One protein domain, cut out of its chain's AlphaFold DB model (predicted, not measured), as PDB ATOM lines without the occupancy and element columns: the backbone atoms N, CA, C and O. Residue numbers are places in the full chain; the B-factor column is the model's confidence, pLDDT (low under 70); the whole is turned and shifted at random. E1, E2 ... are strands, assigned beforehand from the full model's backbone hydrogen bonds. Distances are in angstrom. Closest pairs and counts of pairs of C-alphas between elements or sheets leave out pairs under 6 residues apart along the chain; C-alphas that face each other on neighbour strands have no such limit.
ATOM      1  N   ALA A 238     -27.594 -62.647  59.012       60.22
ATOM      2  CA  ALA A 238     -26.888 -63.160  57.834       60.22
ATOM      3  C   ALA A 238     -26.183 -64.514  58.081       60.22
ATOM      4  O   ALA A 238     -25.837 -65.206  57.128       60.22
ATOM      5  N   PHE A 239     -25.990 -64.909  59.347       60.47
ATOM      6  CA  PHE A 239     -25.420 -66.206  59.737       60.47
ATOM      7  C   PHE A 239     -26.485 -67.285  59.976       60.47
ATOM      8  O   PHE A 239     -26.136 -68.407  60.324       60.47
ATOM      9  N   ILE A 240     -27.775 -66.960  59.817       64.56
ATOM     10  CA  ILE A 240     -28.894 -67.913  59.928       64.56
ATOM     11  C   ILE A 240     -29.286 -68.461  58.538       64.56
ATOM     12  O   ILE A 240     -30.025 -69.439  58.445       64.56
ATOM     13  N   ASP A 241     -28.771 -67.871  57.451       62.00
ATOM     14  CA  ASP A 241     -29.020 -68.337  56.082       62.00
ATOM     15  C   ASP A 241     -28.433 -69.758  55.881       62.00
ATOM     16  O   ASP A 241     -27.230 -69.957  56.081       62.00
ATOM     17  N   PRO A 242     -29.250 -70.768  55.513       57.19
ATOM     18  CA  PRO A 242     -28.892 -72.193  55.528       57.19
ATOM     19  C   PRO A 242     -27.845 -72.650  54.495       57.19
ATOM     20  O   PRO A 242     -27.667 -73.855  54.288       57.19
ATOM     21  N   ASN A 243     -27.109 -71.748  53.847       56.22
ATOM     22  CA  ASN A 243     -26.197 -72.115  52.768       56.22
ATOM     23  C   ASN A 243     -24.819 -72.586  53.281       56.22
ATOM     24  O   ASN A 243     -23.800 -71.898  53.202       56.22
ATOM     25  N   ASN A 244     -24.834 -73.849  53.727       58.44
ATOM     26  CA  ASN A 244     -23.739 -74.773  54.040       58.44
ATOM     27  C   ASN A 244     -22.951 -74.538  55.344       58.44
ATOM     28  O   ASN A 244     -22.141 -73.620  55.449       58.44
ATOM     29  N   CYS A 245     -23.014 -75.533  56.247       64.69
ATOM     30  CA  CYS A 245     -22.057 -75.792  57.343       64.69
ATOM     31  C   CYS A 245     -20.616 -76.096  56.835       64.69
ATOM     32  O   CYS A 245     -19.859 -76.815  57.488       64.69
ATOM     33  N   ALA A 246     -20.237 -75.660  55.630       61.09
ATOM     34  CA  ALA A 246     -18.929 -75.931  55.047       61.09
ATOM     35  C   ALA A 246     -17.884 -74.994  55.665       61.09
ATOM     36  O   ALA A 246     -18.097 -73.783  55.768       61.09
ATOM     37  N   ALA A 247     -16.756 -75.556  56.098       53.34
ATOM     38  CA  ALA A 247     -15.634 -74.784  56.617       53.34
ATOM     39  C   ALA A 247     -15.122 -73.810  55.538       53.34
ATOM     40  O   ALA A 247     -14.885 -74.220  54.403       53.34
ATOM     41  N   GLY A 248     -14.962 -72.530  55.890       54.34
ATOM     42  CA  GLY A 248     -14.453 -71.491  54.984       54.34
ATOM     43  C   GLY A 248     -15.508 -70.565  54.369       54.34
ATOM     44  O   GLY A 248     -15.133 -69.631  53.665       54.34
ATOM     45  N   ASN A 249     -16.801 -70.767  54.643       57.31
ATOM     46  CA  ASN A 249     -17.818 -69.765  54.321       57.31
ATOM     47  C   ASN A 249     -17.815 -68.657  55.392       57.31
ATOM     48  O   ASN A 249     -17.809 -68.958  56.585       57.31
ATOM     49  N   ALA A 250     -17.857 -67.387  54.982       53.56
ATOM     50  CA  ALA A 250     -17.953 -66.238  55.888       53.56
ATOM     51  C   ALA A 250     -19.214 -66.286  56.776       53.56
ATOM     52  O   ALA A 250     -19.243 -65.654  57.827       53.56
ATOM     53  N   SER A 251     -20.222 -67.077  56.384       54.28
ATOM     54  CA  SER A 251     -21.433 -67.324  57.173       54.28
ATOM     55  C   SER A 251     -21.274 -68.387  58.276       54.28
ATOM     56  O   SER A 251     -22.161 -68.560  59.107       54.28
ATOM     57  N   ASN A 252     -20.149 -69.105  58.304       63.34
ATOM     58  CA  ASN A 252     -19.849 -70.186  59.242       63.34
ATOM     59  C   ASN A 252     -18.930 -69.678  60.370       63.34
ATOM     60  O   ASN A 252     -17.773 -70.087  60.499       63.34
ATOM     61  N   ILE A 253     -19.435 -68.718  61.150       70.69
ATOM     62  CA  ILE A 253     -18.697 -68.138  62.276       70.69
ATOM     63  C   ILE A 253     -18.964 -68.970  63.529       70.69
ATOM     64  O   ILE A 253     -20.082 -69.017  64.038       70.69
ATOM     65  N   ALA A 254     -17.913 -69.608  64.042       77.75
ATOM     66  CA  ALA A 254     -17.912 -70.176  65.380       77.75
ATOM     67  C   ALA A 254     -17.785 -69.027  66.392       77.75
ATOM     68  O   ALA A 254     -16.783 -68.311  66.392       77.75
ATOM     69  N   ILE A 255     -18.797 -68.831  67.239       82.81
ATOM     70  CA  ILE A 255     -18.804 -67.747  68.232       82.81
ATOM     71  C   ILE A 255     -18.247 -68.278  69.554       82.81
ATOM     72  O   ILE A 255     -18.821 -69.229  70.084       82.81
ATOM     73  N   PRO A 256     -17.165 -67.701  70.106       85.69
ATOM     74  CA  PRO A 256     -16.594 -68.171  71.363       85.69
ATOM     75  C   PRO A 256     -17.572 -67.943  72.518       85.69
ATOM     76  O   PRO A 256     -18.084 -66.839  72.693       85.69
ATOM     77  N   THR A 257     -17.801 -68.968  73.341       85.88
ATOM     78  CA  THR A 257     -18.655 -68.846  74.543       85.88
ATOM     79  C   THR A 257     -17.891 -68.327  75.760       85.88
ATOM     80  O   THR A 257     -18.489 -67.994  76.777       85.88
ATOM     81  N   GLY A 258     -16.557 -68.285  75.674       85.75
ATOM     82  CA  GLY A 258     -15.674 -68.005  76.809       85.75
ATOM     83  C   GLY A 258     -15.480 -69.196  77.755       85.75
ATOM     84  O   GLY A 258     -14.764 -69.069  78.747       85.75
ATOM     85  N   VAL A 259     -16.073 -70.356  77.456       86.44
ATOM     86  CA  VAL A 259     -15.924 -71.591  78.236       86.44
ATOM     87  C   VAL A 259     -14.818 -72.456  77.629       86.44
ATOM     88  O   VAL A 259     -14.735 -72.619  76.415       86.44
ATOM     89  N   ALA A 260     -13.965 -73.042  78.470       89.25
ATOM     90  CA  ALA A 260     -12.971 -74.028  78.050       89.25
ATOM     91  C   ALA A 260     -13.437 -75.438  78.430       89.25
ATOM     92  O   ALA A 260     -13.816 -75.692  79.574       89.25
ATOM     93  N   VAL A 261     -13.394 -76.367  77.476       88.00
ATOM     94  CA  VAL A 261     -13.790 -77.766  77.669       88.00
ATOM     95  C   VAL A 261     -12.538 -78.629  77.749       88.00
ATOM     96  O   VAL A 261     -11.662 -78.536  76.889       88.00
ATOM     97  N   THR A 262     -12.467 -79.503  78.755       90.50
ATOM     98  CA  THR A 262     -11.398 -80.500  78.909       90.50
ATOM     99  C   THR A 262     -11.983 -81.908  78.800       90.50
ATOM    100  O   THR A 262     -12.941 -82.245  79.492       90.50
ATOM    101  N   ARG A 263     -11.421 -82.740  77.917       85.69
ATOM    102  CA  ARG A 263     -11.846 -84.120  77.642       85.69
ATOM    103  C   ARG A 263     -10.691 -85.087  77.893       85.69
ATOM    104  O   ARG A 263      -9.551 -84.808  77.542       85.69
ATOM    105  N   THR A 264     -10.994 -86.251  78.460       84.88
ATOM    106  CA  THR A 264      -9.989 -87.252  78.864       84.88
ATOM    107  C   THR A 264      -9.639 -88.279  77.783       84.88
ATOM    108  O   THR A 264      -8.601 -88.920  77.897       84.88
ATOM    109  N   ALA A 265     -10.466 -88.448  76.743       78.56
ATOM    110  CA  ALA A 265     -10.374 -89.603  75.835       78.56
ATOM    111  C   ALA A 265     -10.391 -89.282  74.327       78.56
ATOM    112  O   ALA A 265     -10.267 -90.194  73.514       78.56
ATOM    113  N   VAL A 266     -10.555 -88.017  73.927       79.81
ATOM    114  CA  VAL A 266     -10.659 -87.614  72.513       79.81
ATOM    115  C   VAL A 266      -9.821 -86.361  72.291       79.81
ATOM    116  O   VAL A 266      -9.928 -85.415  73.068       79.81
ATOM    117  N   ALA A 267      -8.981 -86.360  71.254       80.94
ATOM    118  CA  ALA A 267      -8.184 -85.198  70.872       80.94
ATOM    119  C   ALA A 267      -9.031 -84.176  70.075       80.94
ATOM    120  O   ALA A 267      -9.809 -84.599  69.218       80.94
ATOM    121  N   PRO A 268      -8.864 -82.858  70.303       82.81
ATOM    122  CA  PRO A 268      -8.019 -82.251  71.333       82.81
ATOM    123  C   PRO A 268      -8.616 -82.400  72.744       82.81
ATOM    124  O   PRO A 268      -9.819 -82.255  72.958       82.81
ATOM    125  N   THR A 269      -7.745 -82.673  73.719       85.69
ATOM    126  CA  THR A 269      -8.107 -82.887  75.133       85.69
ATOM    127  C   THR A 269      -8.477 -81.599  75.859       85.69
ATOM    128  O   THR A 269      -9.071 -81.651  76.930       85.69
ATOM    129  N   SER A 270      -8.167 -80.436  75.288       88.94
ATOM    130  CA  SER A 270      -8.670 -79.147  75.747       88.94
ATOM    131  C   SER A 270      -8.912 -78.228  74.557       88.94
ATOM    132  O   SER A 270      -8.076 -78.157  73.656       88.94
ATOM    133  N   TYR A 271     -10.062 -77.556  74.538       89.81
ATOM    134  CA  TYR A 271     -10.404 -76.570  73.514       89.81
ATOM    135  C   TYR A 271     -11.368 -75.514  74.065       89.81
ATOM    136  O   TYR A 271     -12.141 -75.786  74.984       89.81
ATOM    137  N   ASN A 272     -11.343 -74.315  73.480       89.81
ATOM    138  CA  ASN A 272     -12.338 -73.280  73.763       89.81
ATOM    139  C   ASN A 272     -13.647 -73.634  73.061       89.81
ATOM    140  O   ASN A 272     -13.665 -73.898  71.853       89.81
ATOM    141  N   GLU A 273     -14.734 -73.658  73.816       88.00
ATOM    142  CA  GLU A 273     -16.065 -73.896  73.291       88.00
ATOM    143  C   GLU A 273     -16.517 -72.720  72.425       88.00
ATOM    144  O   GLU A 273     -16.292 -71.546  72.733       88.00
ATOM    145  N   HIS A 274     -17.154 -73.074  71.314       89.00
ATOM    146  CA  HIS A 274     -17.821 -72.134  70.438       89.00
ATOM    147  C   HIS A 274     -19.224 -72.651  70.118       89.00
ATOM    148  O   HIS A 274     -19.447 -73.864  70.053       89.00
ATOM    149  N   VAL A 275     -20.155 -71.731  69.883       86.88
ATOM    150  CA  VAL A 275     -21.517 -72.029  69.429       86.88
ATOM    151  C   VAL A 275     -21.639 -71.739  67.940       86.88
ATOM    152  O   VAL A 275     -21.071 -70.781  67.416       86.88
ATOM    153  N   CYS A 276     -22.408 -72.594  67.273       83.94
ATOM    154  CA  CYS A 276     -22.775 -72.478  65.873       83.94
ATOM    155  C   CYS A 276     -24.248 -72.085  65.794       83.94
ATOM    156  O   CYS A 276     -25.095 -72.785  66.345       83.94
ATOM    157  N   ILE A 277     -24.548 -70.961  65.144       81.31
ATOM    158  CA  ILE A 277     -25.916 -70.419  65.094       81.31
ATOM    159  C   ILE A 277     -26.791 -71.195  64.098       81.31
ATOM    160  O   ILE A 277     -27.994 -71.324  64.306       81.31
ATOM    161  N   ILE A 278     -26.192 -71.733  63.030       78.12
ATOM    162  CA  ILE A 278     -26.916 -72.477  61.996       78.12
ATOM    163  C   ILE A 278     -27.466 -73.785  62.597       78.12
ATOM    164  O   ILE A 278     -26.677 -74.628  63.049       78.12
ATOM    165  N   PRO A 279     -28.797 -74.001  62.579       75.44
ATOM    166  CA  PRO A 279     -29.397 -75.234  63.072       75.44
ATOM    167  C   PRO A 279     -28.826 -76.468  62.365       75.44
ATOM    168  O   PRO A 279     -28.739 -76.516  61.142       75.44
ATOM    169  N   GLY A 280     -28.446 -77.486  63.141       76.44
ATOM    170  CA  GLY A 280     -27.884 -78.732  62.610       76.44
ATOM    171  C   GLY A 280     -26.366 -78.728  62.400       76.44
ATOM    172  O   GLY A 280     -25.816 -79.790  62.100       76.44
ATOM    173  N   CYS A 281     -25.673 -77.602  62.616       82.38
ATOM    174  CA  CYS A 281     -24.215 -77.587  62.706       82.38
ATOM    175  C   CYS A 281     -23.739 -77.694  64.173       82.38
ATOM    176  O   CYS A 281     -24.378 -77.184  65.093       82.38
ATOM    177  N   ARG A 282     -22.573 -78.305  64.396       86.56
ATOM    178  CA  ARG A 282     -21.836 -78.336  65.669       86.56
ATOM    179  C   ARG A 282     -20.420 -77.799  65.489       86.56
ATOM    180  O   ARG A 282     -19.857 -77.891  64.400       86.56
ATOM    181  N   TYR A 283     -19.819 -77.308  66.565       87.19
ATOM    182  CA  TYR A 283     -18.404 -76.948  66.568       87.19
ATOM    183  C   TYR A 283     -17.528 -78.211  66.594       87.19
ATOM    184  O   TYR A 283     -17.705 -79.073  67.460       87.19
ATOM    185  N   ASP A 284     -16.592 -78.326  65.648       86.56
ATOM    186  CA  ASP A 284     -15.597 -79.400  65.617       86.56
ATOM    187  C   ASP A 284     -14.254 -78.892  66.177       86.56
ATOM    188  O   ASP A 284     -13.593 -78.066  65.542       86.56
ATOM    189  N   PRO A 285     -13.808 -79.371  67.352       83.81
ATOM    190  CA  PRO A 285     -12.555 -78.917  67.939       83.81
ATOM    191  C   PRO A 285     -11.313 -79.474  67.223       83.81
ATOM    192  O   PRO A 285     -10.222 -78.942  67.420       83.81
ATOM    193  N   ALA A 286     -11.444 -80.525  66.403       81.81
ATOM    194  CA  ALA A 286     -10.335 -81.089  65.630       81.81
ATOM    195  C   ALA A 286     -10.081 -80.333  64.314       81.81
ATOM    196  O   ALA A 286      -8.972 -80.367  63.780       81.81
ATOM    197  N   ALA A 287     -11.096 -79.638  63.798       78.50
ATOM    198  CA  ALA A 287     -11.013 -78.802  62.609       78.50
ATOM    199  C   ALA A 287     -11.812 -77.509  62.853       78.50
ATOM    200  O   ALA A 287     -13.024 -77.516  62.633       78.50
ATOM    201  N   PRO A 288     -11.158 -76.420  63.306       72.31
ATOM    202  CA  PRO A 288     -11.836 -75.249  63.858       72.31
ATOM    203  C   PRO A 288     -12.849 -74.658  62.868       72.31
ATOM    204  O   PRO A 288     -12.480 -74.134  61.816       72.31
ATOM    205  N   GLY A 289     -14.133 -74.781  63.211       79.75
ATOM    206  CA  GLY A 289     -15.275 -74.325  62.417       79.75
ATOM    207  C   GLY A 289     -16.554 -75.100  62.749       79.75
ATOM    208  O   GLY A 289     -16.504 -76.143  63.412       79.75
ATOM    209  N   CYS A 290     -17.710 -74.607  62.296       81.88
ATOM    210  CA  CYS A 290     -18.945 -75.380  62.408       81.88
ATOM    211  C   CYS A 290     -19.044 -76.393  61.274       81.88
ATOM    212  O   CYS A 290     -18.700 -76.106  60.127       81.88
ATOM    213  N   ARG A 291     -19.524 -77.588  61.606       79.38
ATOM    214  CA  ARG A 291     -19.719 -78.713  60.692       79.38
ATOM    215  C   ARG A 291     -21.109 -79.298  60.877       79.38
ATOM    216  O   ARG A 291     -21.635 -79.203  61.981       79.38
ATOM    217  N   PRO A 292     -21.706 -79.903  59.843       80.69
ATOM    218  CA  PRO A 292     -22.983 -80.580  60.013       80.69
ATOM    219  C   PRO A 292     -22.838 -81.722  61.025       80.69
ATOM    220  O   PRO A 292     -21.743 -82.278  61.195       80.69
ATOM    221  N   ASN A 293     -23.931 -82.026  61.724       73.31
ATOM    222  CA  ASN A 293     -23.965 -83.154  62.646       73.31
ATOM    223  C   ASN A 293     -23.697 -84.499  61.952       73.31
ATOM    224  O   ASN A 293     -24.189 -84.692  60.826       73.31
TER     225      ASN A 293
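What this domain is: This is residues 238 to 293 of the 293 residues of an uncharacterized protein of Alphaproteobacteria bacterium (UniProt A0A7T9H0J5). There is little regular structure: a long, bent strand hairpin, E1 and E2, a small hairpin, E3 and E4, near E2, and a looped opening stretch, residues 238 to 254. The hairpin's turn and Ala 238 lie toward opposite ends of the long axis. The printed part has 56 residues, of which 20 are in the named strands E1, E2, E3 and E4, in that order along the chain, as two antiparallel pairs; with no named helix, the class is all strand. The whole is compact, radius of gyration of the C-alphas 11.5 A, yet elongated, 35 by 19 by 17 A.

Where its parts are: E1, residues 255 to 262, starts at C-alpha (-18.804, -67.747, 68.232), measures 18.2 A and bends by 76 degrees at residue 258. E2, 270 to 275, measures 16.0 A. E3, 281 to 283, and E4, 290 to 292, follow; C-alpha 292 is at (-22.983, -80.580, 60.013).

How they stand to each other: In hairpin E1 and E2, N 261 and O 271 are 2.8 A apart. In hairpin E3 and E4, N 282 and O 291 are 2.7 A apart. The closest C-alphas of E2 and E3, His 274 and Tyr 283, are 6.2 A apart. E1 is apart from E3 and E4.

The domain as a whole: The printed part has no cut and no long link. Residues 238 to 252 are under pLDDT 70.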